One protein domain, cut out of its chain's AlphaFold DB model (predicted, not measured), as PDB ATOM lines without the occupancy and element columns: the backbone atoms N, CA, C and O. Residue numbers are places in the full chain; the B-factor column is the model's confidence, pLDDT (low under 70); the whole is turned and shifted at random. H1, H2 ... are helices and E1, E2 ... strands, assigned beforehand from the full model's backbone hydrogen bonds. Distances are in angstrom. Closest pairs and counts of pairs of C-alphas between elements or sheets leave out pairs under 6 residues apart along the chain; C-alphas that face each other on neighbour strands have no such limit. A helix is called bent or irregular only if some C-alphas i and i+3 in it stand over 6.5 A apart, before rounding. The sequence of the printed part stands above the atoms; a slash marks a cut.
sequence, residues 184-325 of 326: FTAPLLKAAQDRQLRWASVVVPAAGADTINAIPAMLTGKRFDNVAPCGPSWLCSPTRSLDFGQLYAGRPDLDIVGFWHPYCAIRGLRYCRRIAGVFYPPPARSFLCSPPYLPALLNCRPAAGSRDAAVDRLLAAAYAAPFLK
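This is residues 184 to 325 of the 326 residues of an uncharacterized protein of Chromobacterium sp. F49 (UniProt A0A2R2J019). A loose assembly of two small two-stranded units, joined through E3 by tight links: the parallel pair E4 and E5 has H4 over one face, and the hairpin of E1 and E2 has H2 near it. H1 and H3 lie far from the mean of the C-alphas, toward opposite ends of the longest axis, and residues 190 to 196, of which 190 to 194 belong to H1, stick out free. The printed part has 142 residues, with four named helices and five named strands in the order H1 H2 E1 E2 E3 E4 E5 H3 H4. The class is mixed, helices and strands, with under half of the residues, 58, in named elements. The whole is loose, with a radius of gyration of the C-alphas of 18.0 A and spans of 52 by 36 by 33 A.

E4 is residues 255 to 258, 10.4 A long, and E5 is residues 271 to 274, 10.3 A. H4, residues 306 to 319, runs 20.0 A and ends at C-alpha 319, (35.587, -16.002, 18.902). E1 is residues 234 to 236, E2 residues 241 to 243 and E3 residues 248 to 250. H2 is residues 211 to 220, 14.2 A, and H3 residues 283 to 288, 8.5 A. H1, residues 184 to 194, runs 16.7 A from C-alpha 184 at (19.795, -28.204, 8.738); it is irregular, but only just, with C-alphas 184 and 187 6.7 A apart.

E4 and E5 are parallel neighbours at 5 degrees, with N 256 and O 271 3.0 A apart, within hydrogen-bond range. The closest C-alphas of E4 and H4, those of Val 257 and Ala 318, are 6.4 A apart. Those of E5 and H4, Arg 273 and Ala 317, are 6.5 A apart. E1 and E2 form an antiparallel hairpin at 173 degrees, with N 242 and O 235 2.8 A apart. Residues 228 to 229 also pair, antiparallel, with residues 235 to 236 of E1. The closest C-alphas of H2 and E2, Pro 216 and Leu 242, are 7.5 A apart. E3 pairs with no named strand. H1 is apart from H2 and H4, and H3 is apart from H4. Every O i to N i+4 pair is within hydrogen-bond range in H3 and H4, against 6 of 7 in H1 and 5 of 6 in H2.

The two C-alphas farthest apart, of Gln 196 and Tyr 293, are 52.4 A apart. The printed part has no cut. The links H1 to H2, H2 to E1, E4 to E5 and H3 to H4 are long. Mean pLDDT of the printed part is 76.0; 23 residues are under 70, among them 290 to 299.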
ATOM      1  N   PHE A 184      19.110 -29.209   7.921       66.56
ATOM      2  CA  PHE A 184      19.795 -28.204   8.738       66.56
ATOM      3  C   PHE A 184      20.077 -26.909   7.962       66.56
ATOM      4  O   PHE A 184      20.118 -25.826   8.545       66.56
ATOM      5  N   THR A 185      20.258 -26.994   6.642       68.94
ATOM      6  CA  THR A 185      20.558 -25.832   5.790       68.94
ATOM      7  C   THR A 185      19.302 -25.103   5.312       68.94
ATOM      8  O   THR A 185      19.367 -23.901   5.051       68.94
ATOM      9  N   ALA A 186      18.144 -25.771   5.264       74.38
ATOM     10  CA  ALA A 186      16.884 -25.175   4.812       74.38
ATOM     11  C   ALA A 186      16.449 -23.909   5.592       74.38
ATOM     12  O   ALA A 186      16.104 -22.914   4.946       74.38
ATOM     13  N   PRO A 187      16.513 -23.853   6.940       75.94
ATOM     14  CA  PRO A 187      16.194 -22.630   7.685       75.94
ATOM     15  C   PRO A 187      17.154 -21.474   7.378       75.94
ATOM     16  O   PRO A 187      16.759 -20.310   7.392       75.94
ATOM     17  N   LEU A 188      18.412 -21.797   7.072       71.56
ATOM     18  CA  LEU A 188      19.471 -20.833   6.788       71.56
ATOM     19  C   LEU A 188      19.274 -20.193   5.407       71.56
ATOM     20  O   LEU A 188      19.379 -18.976   5.263       71.56
ATOM     21  N   LEU A 189      18.899 -21.004   4.413       77.50
ATOM     22  CA  LEU A 189      18.514 -20.532   3.081       77.50
ATOM     23  C   LEU A 189      17.238 -19.686   3.130       77.50
ATOM     24  O   LEU A 189      17.185 -18.626   2.508       77.50
ATOM     25  N   LYS A 190      16.244 -20.098   3.928       80.56
ATOM     26  CA  LYS A 190      15.022 -19.314   4.146       80.56
ATOM     27  C   LYS A 190      15.334 -17.952   4.769       80.56
ATOM     28  O   LYS A 190      14.912 -16.935   4.236       80.56
ATOM     29  N   ALA A 191      16.153 -17.911   5.820       78.69
ATOM     30  CA  ALA A 191      16.585 -16.656   6.434       78.69
ATOM     31  C   ALA A 191      17.361 -15.751   5.459       78.69
ATOM     32  O   ALA A 191      17.216 -14.528   5.506       78.69
ATOM     33  N   ALA A 192      18.172 -16.328   4.565       78.56
ATOM     34  CA  ALA A 192      18.859 -15.568   3.525       78.56
ATOM     35  C   ALA A 192      17.873 -14.963   2.515       78.56
ATOM     36  O   ALA A 192      18.012 -13.795   2.153       78.56
ATOM     37  N   GLN A 193      16.857 -15.726   2.108       84.75
ATOM     38  CA  GLN A 193      15.801 -15.267   1.207       84.75
ATOM     39  C   GLN A 193      14.921 -14.182   1.848       84.75
ATOM     40  O   GLN A 193      14.703 -13.143   1.227       84.75
ATOM     41  N   ASP A 194      14.500 -14.371   3.102       87.69
ATOM     42  CA  ASP A 194      13.690 -13.413   3.868       87.69
ATOM     43  C   ASP A 194      14.416 -12.068   4.048       87.69
ATOM     44  O   ASP A 194      13.797 -11.005   4.057       87.69
ATOM     45  N   ARG A 195      15.752 -12.099   4.143       86.69
ATOM     46  CA  ARG A 195      16.608 -10.904   4.233       86.69
ATOM     47  C   ARG A 195      17.081 -10.371   2.879       86.69
ATOM     48  O   ARG A 195      17.934  -9.487   2.854       86.69
ATOM     49  N   GLN A 196      16.566 -10.907   1.771       86.44
ATOM     50  CA  GLN A 196      16.947 -10.530   0.404       86.44
ATOM     51  C   GLN A 196      18.465 -10.602   0.148       86.44
ATOM     52  O   GLN A 196      19.019  -9.861  -0.669       86.44
ATOM     53  N   LEU A 197      19.162 -11.505   0.843       77.44
ATOM     54  CA  LEU A 197      20.577 -11.754   0.602       77.44
ATOM     55  C   LEU A 197      20.732 -12.459  -0.745       77.44
ATOM     56  O   LEU A 197      19.977 -13.369  -1.082       77.44
ATOM     57  N   ARG A 198      21.742 -12.065  -1.522       77.88
ATOM     58  CA  ARG A 198      22.109 -12.799  -2.737       77.88
ATOM     59  C   ARG A 198      22.770 -14.109  -2.327       77.88
ATOM     60  O   ARG A 198      23.821 -14.085  -1.691       77.88
ATOM     61  N   TRP A 199      22.172 -15.232  -2.702       74.50
ATOM     62  CA  TRP A 199      22.695 -16.561  -2.400       74.50
ATOM     63  C   TRP A 199      22.660 -17.457  -3.638       74.50
ATOM     64  O   TRP A 199      21.891 -17.236  -4.572       74.50
ATOM     65  N   ALA A 200      23.527 -18.465  -3.637       73.12
ATOM     66  CA  ALA A 200      23.565 -19.531  -4.626       73.12
ATOM     67  C   ALA A 200      23.824 -20.846  -3.891       73.12
ATOM     68  O   ALA A 200      24.673 -20.904  -3.001       73.12
ATOM     69  N   SER A 201      23.092 -21.896  -4.255       70.06
ATOM     70  CA  SER A 201      23.324 -23.245  -3.746       70.06
ATOM     71  C   SER A 201      23.960 -24.102  -4.831       70.06
ATOM     72  O   SER A 201      23.442 -24.178  -5.944       70.06
ATOM     73  N   VAL A 202      25.040 -24.795  -4.487       70.75
ATOM     74  CA  VAL A 202      25.640 -25.835  -5.323       70.75
ATOM     75  C   VAL A 202      25.645 -27.130  -4.531       70.75
ATOM     76  O   VAL A 202      26.113 -27.165  -3.394       70.75
ATOM     77  N   VAL A 203      25.142 -28.201  -5.142       70.12
ATOM     78  CA  VAL A 203      25.317 -29.557  -4.620       70.12
ATOM     79  C   VAL A 203      26.688 -30.041  -5.069       70.12
ATOM     80  O   VAL A 203      26.928 -30.230  -6.260       70.12
ATOM     81  N   VAL A 204      27.599 -30.215  -4.115       67.06
ATOM     82  CA  VAL A 204      28.940 -30.743  -4.380       67.06
ATOM     83  C   VAL A 204      28.927 -32.246  -4.086       67.06
ATOM     84  O   VAL A 204      28.484 -32.631  -3.000       67.06
ATOM     85  N   PRO A 205      29.391 -33.112  -5.007       69.19
ATOM     86  CA  PRO A 205      29.577 -34.527  -4.707       69.19
ATOM     87  C   PRO A 205      30.471 -34.692  -3.479       69.19
ATOM     88  O   PRO A 205      31.486 -34.004  -3.353       69.19
ATOM     89  N   ALA A 206      30.112 -35.608  -2.579       70.00
ATOM     90  CA  ALA A 206      30.910 -35.854  -1.387       70.00
ATOM     91  C   ALA A 206      32.350 -36.230  -1.782       70.00
ATOM     92  O   ALA A 206      32.574 -37.162  -2.557       70.00
ATOM     93  N   ALA A 207      33.333 -35.504  -1.241       72.31
ATOM     94  CA  ALA A 207      34.748 -35.737  -1.533       72.31
ATOM     95  C   ALA A 207      35.265 -37.078  -0.960       72.31
ATOM     96  O   ALA A 207      36.314 -37.571  -1.376       72.31
ATOM     97  N   GLY A 208      34.515 -37.679  -0.032       71.69
ATOM     98  CA  GLY A 208      34.762 -38.982   0.577       71.69
ATOM     99  C   GLY A 208      33.504 -39.507   1.277       71.69
ATOM    100  O   GLY A 208      32.514 -38.789   1.391       71.69
ATOM    101  N   ALA A 209      33.539 -40.765   1.727       72.62
ATOM    102  CA  ALA A 209      32.395 -41.420   2.376       72.62
ATOM    103  C   ALA A 209      32.130 -40.931   3.815       72.62
ATOM    104  O   ALA A 209      31.032 -41.105   4.333       72.62
ATOM    105  N   ASP A 210      33.135 -40.339   4.455       74.31
ATOM    106  CA  ASP A 210      33.122 -39.845   5.831       74.31
ATOM    107  C   ASP A 210      34.104 -38.668   5.972       74.31
ATOM    108  O   ASP A 210      34.882 -38.369   5.057       74.31
ATOM    109  N   THR A 211      34.093 -37.992   7.125       74.94
ATOM    110  CA  THR A 211      34.948 -36.822   7.381       74.94
ATOM    111  C   THR A 211      36.438 -37.151   7.246       74.94
ATOM    112  O   THR A 211      37.189 -36.352   6.678       74.94
ATOM    113  N   ILE A 212      36.865 -38.347   7.682       78.44
ATOM    114  CA  ILE A 212      38.280 -38.742   7.641       78.44
ATOM    115  C   ILE A 212      38.820 -38.862   6.209       78.44
ATOM    116  O   ILE A 212      39.998 -38.581   5.987       78.44
ATOM    117  N   ASN A 213      37.967 -39.205   5.241       79.31
ATOM    118  CA  ASN A 213      38.307 -39.284   3.820       79.31
ATOM    119  C   ASN A 213      38.031 -37.966   3.070       79.31
ATOM    120  O   ASN A 213      38.814 -37.557   2.207       79.31
ATOM    121  N   ALA A 214      36.923 -37.290   3.392       78.31
ATOM    122  CA  ALA A 214      36.447 -36.122   2.656       78.31
ATOM    123  C   ALA A 214      37.370 -34.911   2.812       78.31
ATOM    124  O   ALA A 214      37.674 -34.240   1.828       78.31
ATOM    125  N   ILE A 215      37.858 -34.637   4.023       79.62
ATOM    126  CA  ILE A 215      38.681 -33.450   4.282       79.62
ATOM    127  C   ILE A 215      40.036 -33.522   3.573       79.62
ATOM    128  O   ILE A 215      40.339 -32.599   2.819       79.62
ATOM    129  N   PRO A 216      40.828 -34.603   3.692       78.06
ATOM    130  CA  PRO A 216      42.019 -34.798   2.865       78.06
ATOM    131  C   PRO A 216      41.749 -34.603   1.377       78.06
ATOM    132  O   PRO A 216      42.501 -33.905   0.701       78.06
ATOM    133  N   ALA A 217      40.643 -35.165   0.881       79.00
ATOM    134  CA  ALA A 217      40.284 -35.056  -0.521       79.00
ATOM    135  C   ALA A 217      39.968 -33.618  -0.950       79.00
ATOM    136  O   ALA A 217      40.404 -33.209  -2.026       79.00
ATOM    137  N   MET A 218      39.302 -32.834  -0.097       77.31
ATOM    138  CA  MET A 218      39.077 -31.404  -0.320       77.31
ATOM    139  C   MET A 218      40.385 -30.603  -0.306       77.31
ATOM    140  O   MET A 218      40.569 -29.736  -1.155       77.31
ATOM    141  N   LEU A 219      41.307 -30.897   0.617       76.81
ATOM    142  CA  LEU A 219      42.558 -30.137   0.756       76.81
ATOM    143  C   LEU A 219      43.577 -30.451  -0.349       76.81
ATOM    144  O   LEU A 219      44.373 -29.586  -0.702       76.81
ATOM    145  N   THR A 220      43.583 -31.675  -0.887       74.00
ATOM    146  CA  THR A 220      44.572 -32.091  -1.896       74.00
ATOM    147  C   THR A 220      43.999 -32.265  -3.303       74.00
ATOM    148  O   THR A 220      44.758 -32.576  -4.218       74.00
ATOM    149  N   GLY A 221      42.677 -32.167  -3.485       74.75
ATOM    150  CA  GLY A 221      41.993 -32.436  -4.760       74.75
ATOM    151  C   GLY A 221      42.096 -33.892  -5.234       74.75
ATOM    152  O   GLY A 221      41.913 -34.193  -6.412       74.75
ATOM    153  N   LYS A 222      42.441 -34.816  -4.335       76.44
ATOM    154  CA  LYS A 222      42.738 -36.218  -4.650       76.44
ATOM    155  C   LYS A 222      41.858 -37.108  -3.788       76.44
ATOM    156  O   LYS A 222      41.845 -36.927  -2.584       76.44
ATOM    157  N   ARG A 223      41.182 -38.109  -4.357       76.62
ATOM    158  CA  ARG A 223      40.397 -39.056  -3.542       76.62
ATOM    159  C   ARG A 223      41.278 -39.845  -2.579       76.62
ATOM    160  O   ARG A 223      42.401 -40.221  -2.913       76.62
ATOM    161  N   PHE A 224      40.752 -40.099  -1.395       74.31
ATOM    162  CA  PHE A 224      41.411 -40.821  -0.322       74.31
ATOM    163  C   PHE A 224      40.412 -41.866   0.184       74.31
ATOM    164  O   PHE A 224      39.608 -41.580   1.058       74.31
ATOM    165  N   ASP A 225      40.404 -43.049  -0.430       77.62
ATOM    166  CA  ASP A 225      39.508 -44.143  -0.038       77.62
ATOM    167  C   ASP A 225      40.233 -45.099   0.930       77.62
ATOM    168  O   ASP A 225      41.445 -45.306   0.810       77.62
ATOM    169  N   ASN A 226      39.497 -45.711   1.867       74.12
ATOM    170  CA  ASN A 226      40.022 -46.633   2.889       74.12
ATOM    171  C   ASN A 226      41.167 -46.041   3.730       74.12
ATOM    172  O   ASN A 226      42.175 -46.710   3.984       74.12
ATOM    173  N   VAL A 227      41.040 -44.776   4.134       77.75
ATOM    174  CA  VAL A 227      42.040 -44.124   4.977       77.75
ATOM    175  C   VAL A 227      41.885 -44.529   6.433       77.75
ATOM    176  O   VAL A 227      40.782 -44.593   6.970       77.75
ATOM    177  N   ALA A 228      43.021 -44.705   7.099       80.25
ATOM    178  CA  ALA A 228      43.101 -44.740   8.546       80.25
ATOM    179  C   ALA A 228      44.224 -43.822   9.052       80.25
ATOM    180  O   ALA A 228      45.218 -43.595   8.347       80.25
ATOM    181  N   PRO A 229      44.122 -43.319  10.292       82.69
ATOM    182  CA  PRO A 229      45.249 -42.690  10.952       82.69
ATOM    183  C   PRO A 229      46.419 -43.667  11.087       82.69
ATOM    184  O   PRO A 229      46.257 -44.778  11.590       82.69
ATOM    185  N   CYS A 230      47.608 -43.238  10.673       78.94
ATOM    186  CA  CYS A 230      48.850 -44.014  10.796       78.94
ATOM    187  C   CYS A 230      49.945 -43.272  11.577       78.94
ATOM    188  O   CYS A 230      51.061 -43.762  11.723       78.94
ATOM    189  N   GLY A 231      49.629 -42.089  12.107       79.81
ATOM    190  CA  GLY A 231      50.527 -41.279  12.921       79.81
ATOM    191  C   GLY A 231      49.809 -40.061  13.507       79.81
ATOM    192  O   GLY A 231      48.614 -39.905  13.297       79.81
ATOM    193  N   PRO A 232      50.513 -39.171  14.228       82.38
ATOM    194  CA  PRO A 232      49.892 -38.031  14.919       82.38
ATOM    195  C   PRO A 232      49.349 -36.946  13.972       82.38
ATOM    196  O   PRO A 232      48.402 -36.247  14.316       82.38
ATOM    197  N   SER A 233      49.935 -36.818  12.782       86.31
ATOM    198  CA  SER A 233      49.512 -35.899  11.715       86.31
ATOM    199  C   SER A 233      49.246 -36.613  10.388       86.31
ATOM    200  O   SER A 233      49.030 -35.962   9.370       86.31
ATOM    201  N   TRP A 234      49.269 -37.950  10.398       86.06
ATOM    202  CA  TRP A 234      49.354 -38.765   9.193       86.06
ATOM    203  C   TRP A 234      48.111 -39.605   8.972       86.06
ATOM    204  O   TRP A 234      47.623 -40.289   9.875       86.06
ATOM    205  N   LEU A 235      47.680 -39.608   7.723       84.81
ATOM    206  CA  LEU A 235      46.660 -40.479   7.182       84.81
ATOM    207  C   LEU A 235      47.297 -41.406   6.151       84.81
ATOM    208  O   LEU A 235      48.056 -40.953   5.296       84.81
ATOM    209  N   CYS A 236      46.976 -42.693   6.219       80.44
ATOM    210  CA  CYS A 236      47.462 -43.692   5.278       80.44
ATOM    211  C   CYS A 236      46.285 -44.428   4.653       80.44
ATOM    212  O   CYS A 236      45.336 -44.804   5.337       80.44
ATOM    213  N   SER A 237      46.387 -44.677   3.357       75.50
ATOM    214  CA  SER A 237      45.561 -45.627   2.629       75.50
ATOM    215  C   SER A 237      46.460 -46.621   1.890       75.50
ATOM    216  O   SER A 237      47.673 -46.408   1.803       75.50
ATOM    217  N   PRO A 238      45.897 -47.689   1.302       71.56
ATOM    218  CA  PRO A 238      46.677 -48.637   0.508       71.56
ATOM    219  C   PRO A 238      47.435 -48.003  -0.667       71.56
ATOM    220  O   PRO A 238      48.407 -48.577  -1.144       71.56
ATOM    221  N   THR A 239      46.991 -46.840  -1.159       69.56
ATOM    222  CA  THR A 239      47.542 -46.223  -2.379       69.56
ATOM    223  C   THR A 239      48.302 -44.924  -2.132       69.56
ATOM    224  O   THR A 239      49.005 -44.453  -3.026       69.56
ATOM    225  N   ARG A 240      48.158 -44.299  -0.959       76.88
ATOM    226  CA  ARG A 240      48.695 -42.957  -0.691       76.88
ATOM    227  C   ARG A 240      48.772 -42.660   0.798       76.88
ATOM    228  O   ARG A 240      48.062 -43.255   1.602       76.88
ATOM    229  N   SER A 241      49.597 -41.682   1.145       81.81
ATOM    230  CA  SER A 241      49.649 -41.115   2.488       81.81
ATOM    231  C   SER A 241      49.536 -39.592   2.429       81.81
ATOM    232  O   SER A 241      49.879 -38.982   1.415       81.81
ATOM    233  N   LEU A 242      49.011 -38.986   3.491       83.69
ATOM    234  CA  LEU A 242      48.944 -37.540   3.670       83.69
ATOM    235  C   LEU A 242      49.479 -37.178   5.053       83.69
ATOM    236  O   LEU A 242      48.944 -37.646   6.058       83.69
ATOM    237  N   ASP A 243      50.471 -36.293   5.093       86.69
ATOM    238  CA  ASP A 243      50.890 -35.606   6.309       86.69
ATOM    239  C   ASP A 243      50.332 -34.183   6.329       86.69
ATOM    240  O   ASP A 243      50.676 -33.355   5.482       86.69
ATOM    241  N   PHE A 244      49.522 -33.864   7.337       87.00
ATOM    242  CA  PHE A 244      49.061 -32.492   7.556       87.00
ATOM    243  C   PHE A 244      50.229 -31.530   7.828       87.00
ATOM    244  O   PHE A 244      50.119 -30.351   7.511       87.00
ATOM    245  N   GLY A 245      51.364 -32.024   8.339       88.19
ATOM    246  CA  GLY A 245      52.597 -31.254   8.525       88.19
ATOM    247  C   GLY A 245      53.263 -30.794   7.225       88.19
ATOM    248  O   GLY A 245      53.994 -29.802   7.207       88.19
ATOM    249  N   GLN A 246      53.010 -31.489   6.115       86.69
ATOM    250  CA  GLN A 246      53.571 -31.131   4.811       86.69
ATOM    251  C   GLN A 246      52.738 -30.061   4.100       86.69
ATOM    252  O   GLN A 246      53.268 -29.338   3.251       86.69
ATOM    253  N   LEU A 247      51.476 -29.896   4.497       84.88
ATOM    254  CA  LEU A 247      50.585 -28.865   3.987       84.88
ATOM    255  C   LEU A 247      51.059 -27.463   4.393       84.88
ATOM    256  O   LEU A 247      51.573 -27.249   5.495       84.88
ATOM    257  N   TYR A 248      50.866 -26.502   3.492       85.56
ATOM    258  CA  TYR A 248      51.179 -25.095   3.728       85.56
ATOM    259  C   TYR A 248      49.965 -24.212   3.429       85.56
ATOM    260  O   TYR A 248      49.354 -24.301   2.360       85.56
ATOM    261  N   ALA A 249      49.615 -23.344   4.372       81.56
ATOM    262  CA  ALA A 249      48.699 -22.243   4.147       81.56
ATOM    263  C   ALA A 249      49.449 -21.160   3.364       81.56
ATOM    264  O   ALA A 249      50.237 -20.397   3.910       81.56
ATOM    265  N   GLY A 250      49.222 -21.107   2.052       75.19
ATOM    266  CA  GLY A 250      49.841 -20.138   1.142       75.19
ATOM    267  C   GLY A 250      49.301 -18.711   1.272       75.19
ATOM    268  O   GLY A 250      49.487 -17.916   0.354       75.19
ATOM    269  N   ARG A 251      48.609 -18.402   2.371       73.25
ATOM    270  CA  ARG A 251      47.953 -17.130   2.661       73.25
ATOM    271  C   ARG A 251      48.210 -16.732   4.121       73.25
ATOM    272  O   ARG A 251      48.039 -17.583   4.993       73.25
ATOM    273  N   PRO A 252      48.573 -15.468   4.403       73.31
ATOM    274  CA  PRO A 252      48.903 -15.010   5.755       73.31
ATOM    275  C   PRO A 252      47.672 -14.739   6.638       73.31
ATOM    276  O   PRO A 252      47.823 -14.424   7.813       73.31
ATOM    277  N   ASP A 253      46.460 -14.826   6.089       73.50
ATOM    278  CA  ASP A 253      45.194 -14.511   6.755       73.50
ATOM    279  C   ASP A 253      44.346 -15.755   7.070       73.50
ATOM    280  O   ASP A 253      43.141 -15.649   7.287       73.50
ATOM    281  N   LEU A 254      44.963 -16.940   7.097       74.00
ATOM    282  CA  LEU A 254      44.248 -18.190   7.331       74.00
ATOM    283  C   LEU A 254      44.246 -18.590   8.812       74.00
ATOM    284  O   LEU A 254      45.297 -18.880   9.394       74.00
ATOM    285  N   ASP A 255      43.044 -18.701   9.373       80.44
ATOM    286  CA  ASP A 255      42.788 -19.220  10.715       80.44
ATOM    287  C   ASP A 255      41.988 -20.531  10.610       80.44
ATOM    288  O   ASP A 255      41.006 -20.596   9.868       80.44
ATOM    289  N   ILE A 256      42.372 -21.584  11.343       81.81
ATOM    290  CA  ILE A 256      41.631 -22.861  11.353       81.81
ATOM    291  C   ILE A 256      41.251 -23.272  12.777       81.81
ATOM    292  O   ILE A 256      42.094 -23.362  13.672       81.81
ATOM    293  N   VAL A 257      39.975 -23.604  12.972       80.88
ATOM    294  CA  VAL A 257      39.452 -24.207  14.202       80.88
ATOM    295  C   VAL A 257      38.718 -25.496  13.854       80.88
ATOM    296  O   VAL A 257      37.924 -25.522  12.919       80.88
ATOM    297  N   GLY A 258      38.970 -26.577  14.591       79.69
ATOM    298  CA  GLY A 258      38.275 -27.841  14.346       79.69
ATOM    299  C   GLY A 258      38.591 -28.944  15.351       79.69
ATOM    300  O   GLY A 258      39.450 -28.790  16.221       79.69
ATOM    301  N   PHE A 259      37.878 -30.066  15.228       75.31
ATOM    302  CA  PHE A 259      37.886 -31.156  16.214       75.31
ATOM    303  C   PHE A 259      38.595 -32.422  15.716       75.31
ATOM    304  O   PHE A 259      39.333 -33.069  16.461       75.31
ATOM    305  N   TRP A 260      38.368 -32.785  14.449       73.50
ATOM    306  CA  TRP A 260      38.692 -34.129  13.975       73.50
ATOM    307  C   TRP A 260      40.134 -34.319  13.524       73.50
ATOM    308  O   TRP A 260      40.811 -35.241  13.991       73.50
ATOM    309  N   HIS A 261      40.607 -33.443  12.645       84.00
ATOM    310  CA  HIS A 261      41.928 -33.552  12.044       84.00
ATOM    311  C   HIS A 261      42.979 -32.745  12.821       84.00
ATOM    312  O   HIS A 261      42.652 -31.773  13.511       84.00
ATOM    313  N   PRO A 262      44.266 -33.104  12.697       86.38
ATOM    314  CA  PRO A 262      45.385 -32.353  13.249       86.38
ATOM    315  C   PRO A 262      45.674 -31.109  12.393       86.38
ATOM    316  O   PRO A 262      46.786 -30.926  11.908       86.38
ATOM    317  N   TYR A 263      44.678 -30.234  12.215       85.31
ATOM    318  CA  TYR A 263      44.792 -29.020  11.397       85.31
ATOM    319  C   TYR A 263      45.960 -28.128  11.811       85.31
ATOM    320  O   TYR A 263      46.602 -27.528  10.962       85.31
ATOM    321  N   CYS A 264      46.285 -28.096  13.103       87.06
ATOM    322  CA  CYS A 264      47.389 -27.288  13.615       87.06
ATOM    323  C   CYS A 264      48.778 -27.820  13.250       87.06
ATOM    324  O   CYS A 264      49.766 -27.183  13.591       87.06
ATOM    325  N   ALA A 265      48.869 -28.963  12.564       89.62
ATOM    326  CA  ALA A 265      50.109 -29.381  11.922       89.62
ATOM    327  C   ALA A 265      50.371 -28.617  10.609       89.62
ATOM    328  O   ALA A 265      51.523 -28.535  10.193       89.62
ATOM    329  N   ILE A 266      49.340 -28.043   9.972       87.31
ATOM    330  CA  ILE A 266      49.488 -27.264   8.734       87.31
ATOM    331  C   ILE A 266      50.377 -26.050   9.014       87.31
ATOM    332  O   ILE A 266      50.161 -25.295   9.964       87.31
ATOM    333  N   ARG A 267      51.385 -25.853   8.168       88.56
ATOM    334  CA  ARG A 267      52.356 -24.762   8.307       88.56
ATOM    335  C   ARG A 267      51.799 -23.462   7.728       88.56
ATOM    336  O   ARG A 267      51.026 -23.499   6.777       88.56
ATOM    337  N   GLY A 268      52.230 -22.317   8.254       83.62
ATOM    338  CA  GLY A 268      51.847 -20.996   7.731       83.62
ATOM    339  C   GLY A 268      50.465 -20.496   8.168       83.62
ATOM    340  O   GLY A 268      50.021 -19.463   7.683       83.62
ATOM    341  N   LEU A 269      49.783 -21.206   9.075       83.94
ATOM    342  CA  LEU A 269      48.547 -20.717   9.688       83.94
ATOM    343  C   LEU A 269      48.839 -19.500  10.567       83.94
ATOM    344  O   LEU A 269      49.766 -19.536  11.378       83.94
ATOM    345  N   ARG A 270      48.009 -18.463  10.457       84.88
ATOM    346  CA  ARG A 270      48.065 -17.307  11.357       84.88
ATOM    347  C   ARG A 270      47.553 -17.672  12.745       84.88
ATOM    348  O   ARG A 270      48.144 -17.291  13.751       84.88
ATOM    349  N   TYR A 271      46.478 -18.450  12.798       85.12
ATOM    350  CA  TYR A 271      45.928 -18.992  14.031       85.12
ATOM    351  C   TYR A 271      45.447 -20.420  13.824       85.12
ATOM    352  O   TYR A 271      44.853 -20.766  12.801       85.12
ATOM    353  N   CYS A 272      45.662 -21.258  14.835       87.12
ATOM    354  CA  CYS A 272      45.050 -22.570  14.875       87.12
ATOM    355  C   CYS A 272      44.573 -22.933  16.269       87.12
ATOM    356  O   CYS A 272      45.298 -22.771  17.254       87.12
ATOM    357  N   ARG A 273      43.376 -23.518  16.340       85.88
ATOM    358  CA  ARG A 273      42.882 -24.152  17.557       85.88
ATOM    359  C   ARG A 273      42.277 -25.511  17.257       85.88
ATOM    360  O   ARG A 273      41.261 -25.638  16.580       85.88
ATOM    361  N   ARG A 274      42.874 -26.539  17.848       84.25
ATOM    362  CA  ARG A 274      42.309 -27.883  17.864       84.25
ATOM    363  C   ARG A 274      41.473 -28.084  19.124       84.25
ATOM    364  O   ARG A 274      41.975 -27.898  20.231       84.25
ATOM    365  N   ILE A 275      40.229 -28.515  18.958       79.25
ATOM    366  CA  ILE A 275      39.366 -28.952  20.057       79.25
ATOM    367  C   ILE A 275      39.508 -30.466  20.212       79.25
ATOM    368  O   ILE A 275      39.134 -31.223  19.323       79.25
ATOM    369  N   ALA A 276      40.062 -30.913  21.336       74.19
ATOM    370  CA  ALA A 276      40.270 -32.329  21.627       74.19
ATOM    371  C   ALA A 276      39.359 -32.825  22.761       74.19
ATOM    372  O   ALA A 276      38.831 -32.039  23.551       74.19
ATOM    373  N   GLY A 277      39.188 -34.149  22.839       68.75
ATOM    374  CA  GLY A 277      38.562 -34.819  23.986       68.75
ATOM    375  C   GLY A 277      37.042 -34.675  24.098       68.75
ATOM    376  O   GLY A 277      36.499 -34.935  25.165       68.75
ATOM    377  N   VAL A 278      36.350 -34.250  23.036       70.56
ATOM    378  CA  VAL A 278      34.888 -34.060  23.082       70.56
ATOM    379  C   VAL A 278      34.116 -35.276  22.558       70.56
ATOM    380  O   VAL A 278      33.124 -35.697  23.153       70.56
ATOM    381  N   PHE A 279      34.614 -35.879  21.477       70.62
ATOM    382  CA  PHE A 279      34.030 -37.076  20.863       70.62
ATOM    383  C   PHE A 279      34.737 -38.374  21.269       70.62
ATOM    384  O   PHE A 279      34.268 -39.460  20.931       70.62
ATOM    385  N   TYR A 280      35.844 -38.283  22.017       68.50
ATOM    386  CA  TYR A 280      36.575 -39.456  22.488       68.50
ATOM    387  C   TYR A 280      36.173 -39.830  23.908       68.50
ATOM    388  O   TYR A 280      36.278 -38.993  24.805       68.50
ATOM    389  N   PRO A 281      35.765 -41.088  24.141       68.94
ATOM    390  CA  PRO A 281      35.617 -41.586  25.498       68.94
ATOM    391  C   PRO A 281      36.996 -41.681  26.180       68.94
ATOM    392  O   PRO A 281      38.014 -41.616  25.496       68.94
ATOM    393  N   PRO A 282      37.069 -41.888  27.507       72.69
ATOM    394  CA  PRO A 282      38.338 -42.103  28.205       72.69
ATOM    395  C   PRO A 282      39.191 -43.212  27.559       72.69
ATOM    396  O   PRO A 282      38.621 -44.149  26.986       72.69
ATOM    397  N   PRO A 283      40.534 -43.183  27.695       71.50
ATOM    398  CA  PRO A 283      41.426 -44.078  26.952       71.50
ATOM    399  C   PRO A 283      41.131 -45.563  27.186       71.50
ATOM    400  O   PRO A 283      41.164 -46.353  26.251       71.50
ATOM    401  N   ALA A 284      40.737 -45.942  28.404       72.88
ATOM    402  CA  ALA A 284      40.350 -47.316  28.714       72.88
ATOM    403  C   ALA A 284      39.117 -47.767  27.916       72.88
ATOM    404  O   ALA A 284      39.079 -48.881  27.398       72.88
ATOM    405  N   ARG A 285      38.119 -46.888  27.773       74.81
ATOM    406  CA  ARG A 285      36.908 -47.183  27.007       74.81
ATOM    407  C   ARG A 285      37.201 -47.166  25.514       74.81
ATOM    408  O   ARG A 285      36.775 -48.086  24.835       74.81
ATOM    409  N   SER A 286      37.967 -46.202  24.998       72.62
ATOM    410  CA  SER A 286      38.341 -46.198  23.573       72.62
ATOM    411  C   SER A 286      39.173 -47.424  23.191       72.62
ATOM    412  O   SER A 286      38.950 -47.998  22.129       72.62
ATOM    413  N   PHE A 287      40.068 -47.868  24.078       73.50
ATOM    414  CA  PHE A 287      40.826 -49.103  23.930       73.50
ATOM    415  C   PHE A 287      39.885 -50.307  23.852       73.50
ATOM    416  O   PHE A 287      39.879 -51.007  22.847       73.50
ATOM    417  N   LEU A 288      39.000 -50.500  24.833       72.94
ATOM    418  CA  LEU A 288      38.029 -51.605  24.822       72.94
ATOM    419  C   LEU A 288      37.046 -51.550  23.636       72.94
ATOM    420  O   LEU A 288      36.545 -52.584  23.205       72.94
ATOM    421  N   CYS A 289      36.798 -50.358  23.096       70.12
ATOM    422  CA  CYS A 289      35.934 -50.092  21.949       70.12
ATOM    423  C   CYS A 289      36.642 -50.159  20.587       70.12
ATOM    424  O   CYS A 289      36.021 -49.896  19.564       70.12
ATOM    425  N   SER A 290      37.937 -50.460  20.535       66.69
ATOM    426  CA  SER A 290      38.671 -50.516  19.266       66.69
ATOM    427  C   SER A 290      38.771 -51.904  18.615       66.69
ATOM    428  O   SER A 290      38.880 -51.960  17.387       66.69
ATOM    429  N   PRO A 291      38.650 -53.041  19.336       67.25
ATOM    430  CA  PRO A 291      38.475 -54.338  18.701       67.25
ATOM    431  C   PRO A 291      37.159 -54.392  17.912       67.25
ATOM    432  O   PRO A 291      36.129 -53.986  18.432       67.25
ATOM    433  N   PRO A 292      37.122 -54.982  16.709       54.41
ATOM    434  CA  PRO A 292      35.974 -54.916  15.791       54.41
ATOM    435  C   PRO A 292      34.668 -55.578  16.277       54.41
ATOM    436  O   PRO A 292      33.651 -55.455  15.604       54.41
ATOM    437  N   TYR A 293      34.672 -56.281  17.415       51.34
ATOM    438  CA  TYR A 293      33.509 -57.031  17.924       51.34
ATOM    439  C   TYR A 293      33.056 -56.618  19.330       51.34
ATOM    440  O   TYR A 293      31.970 -56.995  19.758       51.34
ATOM    441  N   LEU A 294      33.859 -55.827  20.044       55.31
ATOM    442  CA  LEU A 294      33.507 -55.314  21.368       55.31
ATOM    443  C   LEU A 294      32.560 -54.095  21.338       55.31
ATOM    444  O   LEU A 294      31.733 -54.014  22.238       55.31
ATOM    445  N   PRO A 295      32.553 -53.213  20.317       53.69
ATOM    446  CA  PRO A 295      31.625 -52.079  20.215       53.69
ATOM    447  C   PRO A 295      30.145 -52.425  20.144       53.69
ATOM    448  O   PRO A 295      29.306 -51.590  20.463       53.69
ATOM    449  N   ALA A 296      29.812 -53.639  19.705       53.75
ATOM    450  CA  ALA A 296      28.435 -54.120  19.727       53.75
ATOM    451  C   ALA A 296      27.994 -54.537  21.144       53.75
ATOM    452  O   ALA A 296      26.804 -54.525  21.442       53.75
ATOM    453  N   LEU A 297      28.949 -54.904  22.009       57.22
ATOM    454  CA  LEU A 297      28.720 -55.382  23.380       57.22
ATOM    455  C   LEU A 297      28.896 -54.268  24.418       57.22
ATOM    456  O   LEU A 297      28.188 -54.211  25.419       57.22
ATOM    457  N   LEU A 298      29.845 -53.375  24.173       63.88
ATOM    458  CA  LEU A 298      30.129 -52.195  24.965       63.88
ATOM    459  C   LEU A 298      29.500 -51.032  24.210       63.88
ATOM    460  O   LEU A 298      29.908 -50.761  23.094       63.88
ATOM    461  N   ASN A 299      28.490 -50.363  24.766       67.25
ATOM    462  CA  ASN A 299      27.842 -49.212  24.131       67.25
ATOM    463  C   ASN A 299      28.872 -48.083  23.905       67.25
ATOM    464  O   ASN A 299      29.033 -47.203  24.744       67.25
ATOM    465  N   CYS A 300      29.624 -48.127  22.807       70.69
ATOM    466  CA  CYS A 300      30.804 -47.295  22.545       70.69
ATOM    467  C   CYS A 300      30.463 -45.925  21.949       70.69
ATOM    468  O   CYS A 300      31.318 -45.277  21.349       70.69
ATOM    469  N   ARG A 301      29.215 -45.478  22.109       69.94
ATOM    470  CA  ARG A 301      28.773 -44.165  21.645       69.94
ATOM    471  C   ARG A 301      29.431 -43.041  22.460       69.94
ATOM    472  O   ARG A 301      29.698 -43.242  23.655       69.94
ATOM    473  N   PRO A 302      29.656 -41.864  21.843       67.75
ATOM    474  CA  PRO A 302      29.984 -40.644  22.571       67.75
ATOM    475  C   PRO A 302      28.986 -40.402  23.709       67.75
ATOM    476  O   PRO A 302      27.840 -40.859  23.649       67.75
ATOM    477  N   ALA A 303      29.418 -39.704  24.758       71.12
ATOM    478  CA  ALA A 303      28.521 -39.348  25.850       71.12
ATOM    479  C   ALA A 303      27.372 -38.460  25.332       71.12
ATOM    480  O   ALA A 303      27.540 -37.688  24.383       71.12
ATOM    481  N   ALA A 304      26.196 -38.564  25.954       75.19
ATOM    482  CA  ALA A 304      25.106 -37.635  25.669       75.19
ATOM    483  C   ALA A 304      25.578 -36.192  25.946       75.19
ATOM    484  O   ALA A 304      26.284 -35.956  26.925       75.19
ATOM    485  N   GLY A 305      25.241 -35.248  25.062       77.31
ATOM    486  CA  GLY A 305      25.696 -33.853  25.153       77.31
ATOM    487  C   GLY A 305      27.125 -33.586  24.649       77.31
ATOM    488  O   GLY A 305      27.532 -32.430  24.585       77.31
ATOM    489  N   SER A 306      27.884 -34.607  24.214       74.38
ATOM    490  CA  SER A 306      29.198 -34.403  23.572       74.38
ATOM    491  C   SER A 306      29.115 -33.455  22.371       74.38
ATOM    492  O   SER A 306      30.028 -32.669  22.147       74.38
ATOM    493  N   ARG A 307      28.018 -33.502  21.605       72.75
ATOM    494  CA  ARG A 307      27.818 -32.623  20.446       72.75
ATOM    495  C   ARG A 307      27.707 -31.155  20.861       72.75
ATOM    496  O   ARG A 307      28.420 -30.329  20.302       72.75
ATOM    497  N   ASP A 308      26.888 -30.853  21.862       76.19
ATOM    498  CA  ASP A 308      26.667 -29.480  22.330       76.19
ATOM    499  C   ASP A 308      27.956 -28.904  22.926       76.19
ATOM    500  O   ASP A 308      28.421 -27.842  22.517       76.19
ATOM    501  N   ALA A 309      28.647 -29.688  23.762       78.50
ATOM    502  CA  ALA A 309      29.950 -29.310  24.302       78.50
ATOM    503  C   ALA A 309      31.017 -29.083  23.210       78.50
ATOM    504  O   ALA A 309      31.942 -28.286  23.401       78.50
ATOM    505  N   ALA A 310      30.932 -29.787  22.073       76.38
ATOM    506  CA  ALA A 310      31.841 -29.578  20.946       76.38
ATOM    507  C   ALA A 310      31.571 -28.235  20.281       76.38
ATOM    508  O   ALA A 310      32.512 -27.477  20.043       76.38
ATOM    509  N   VAL A 311      30.295 -27.948  20.019       76.69
ATOM    510  CA  VAL A 311      29.841 -26.692  19.419       76.69
ATOM    511  C   VAL A 311      30.257 -25.514  20.294       76.69
ATOM    512  O   VAL A 311      30.931 -24.619  19.793       76.69
ATOM    513  N   ASP A 312      29.984 -25.557  21.597       79.50
ATOM    514  CA  ASP A 312      30.338 -24.477  22.526       79.50
ATOM    515  C   ASP A 312      31.845 -24.195  22.536       79.50
ATOM    516  O   ASP A 312      32.288 -23.047  22.445       79.50
ATOM    517  N   ARG A 313      32.665 -25.253  22.588       80.38
ATOM    518  CA  ARG A 313      34.130 -25.120  22.574       80.38
ATOM    519  C   ARG A 313      34.655 -24.602  21.241       80.38
ATOM    520  O   ARG A 313      35.629 -23.849  21.240       80.38
ATOM    521  N   LEU A 314      34.050 -25.001  20.123       78.75
ATOM    522  CA  LEU A 314      34.436 -24.489  18.813       78.75
ATOM    523  C   LEU A 314      34.026 -23.032  18.642       78.75
ATOM    524  O   LEU A 314      34.850 -22.251  18.179       78.75
ATOM    525  N   LEU A 315      32.829 -22.642  19.079       78.75
ATOM    526  CA  LEU A 315      32.395 -21.248  19.062       78.75
ATOM    527  C   LEU A 315      33.323 -20.379  19.912       78.75
ATOM    528  O   LEU A 315      33.846 -19.386  19.416       78.75
ATOM    529  N   ALA A 316      33.620 -20.788  21.147       80.38
ATOM    530  CA  ALA A 316      34.557 -20.068  22.009       80.38
ATOM    531  C   ALA A 316      35.952 -19.925  21.365       80.38
ATOM    532  O   ALA A 316      36.560 -18.855  21.405       80.38
ATOM    533  N   ALA A 317      36.455 -20.988  20.733       80.56
ATOM    534  CA  ALA A 317      37.731 -20.962  20.026       80.56
ATOM    535  C   ALA A 317      37.718 -20.096  18.760       80.56
ATOM    536  O   ALA A 317      38.738 -19.473  18.456       80.56
ATOM    537  N   ALA A 318      36.593 -20.062  18.044       76.75
ATOM    538  CA  ALA A 318      36.387 -19.209  16.886       76.75
ATOM    539  C   ALA A 318      36.365 -17.737  17.308       76.75
ATOM    540  O   ALA A 318      37.138 -16.961  16.763       76.75
ATOM    541  N   TYR A 319      35.604 -17.365  18.346       78.62
ATOM    542  CA  TYR A 319      35.587 -16.002  18.902       78.62
ATOM    543  C   TYR A 319      36.950 -15.533  19.419       78.62
ATOM    544  O   TYR A 319      37.244 -14.338  19.435       78.62
ATOM    545  N   ALA A 320      37.811 -16.461  19.835       80.50
ATOM    546  CA  ALA A 320      39.170 -16.131  20.234       80.50
ATOM    547  C   ALA A 320      40.111 -15.842  19.049       80.50
ATOM    548  O   ALA A 320      41.181 -15.269  19.293       80.50
ATOM    549  N   ALA A 321      39.740 -16.228  17.821       76.81
ATOM    550  CA  ALA A 321      40.583 -16.122  16.636       76.81
ATOM    551  C   ALA A 321      40.856 -14.655  16.246       76.81
ATOM    552  O   ALA A 321      39.952 -13.819  16.339       76.81
ATOM    553  N   PRO A 322      42.074 -14.335  15.764       73.56
ATOM    554  CA  PRO A 322      42.459 -12.977  15.386       73.56
ATOM    555  C   PRO A 322      41.538 -12.343  14.343       73.56
ATOM    556  O   PRO A 322      41.309 -11.147  14.407       73.56
ATOM    557  N   PHE A 323      40.955 -13.124  13.423       66.56
ATOM    558  CA  PHE A 323      40.003 -12.593  12.440       66.56
ATOM    559  C   PHE A 323      38.819 -11.830  13.062       66.56
ATOM    560  O   PHE A 323      38.310 -10.898  12.451       66.56
ATOM    561  N   LEU A 324      38.370 -12.220  14.261       56.75
ATOM    562  CA  LEU A 324      37.231 -11.591  14.941       56.75
ATOM    563  C   LEU A 324      37.642 -10.488  15.923       56.75
ATOM    564  O   LEU A 324      36.786  -9.754  16.410       56.75
ATOM    565  N   LYS A 325      38.939 -10.368  16.207       56.97
ATOM    566  CA  LYS A 325      39.524  -9.322  17.046       56.97
ATOM    567  C   LYS A 325      40.214  -8.331  16.113       56.97
ATOM    568  O   LYS A 325      41.419  -8.430  15.906       56.97
TER     569      LYS A 325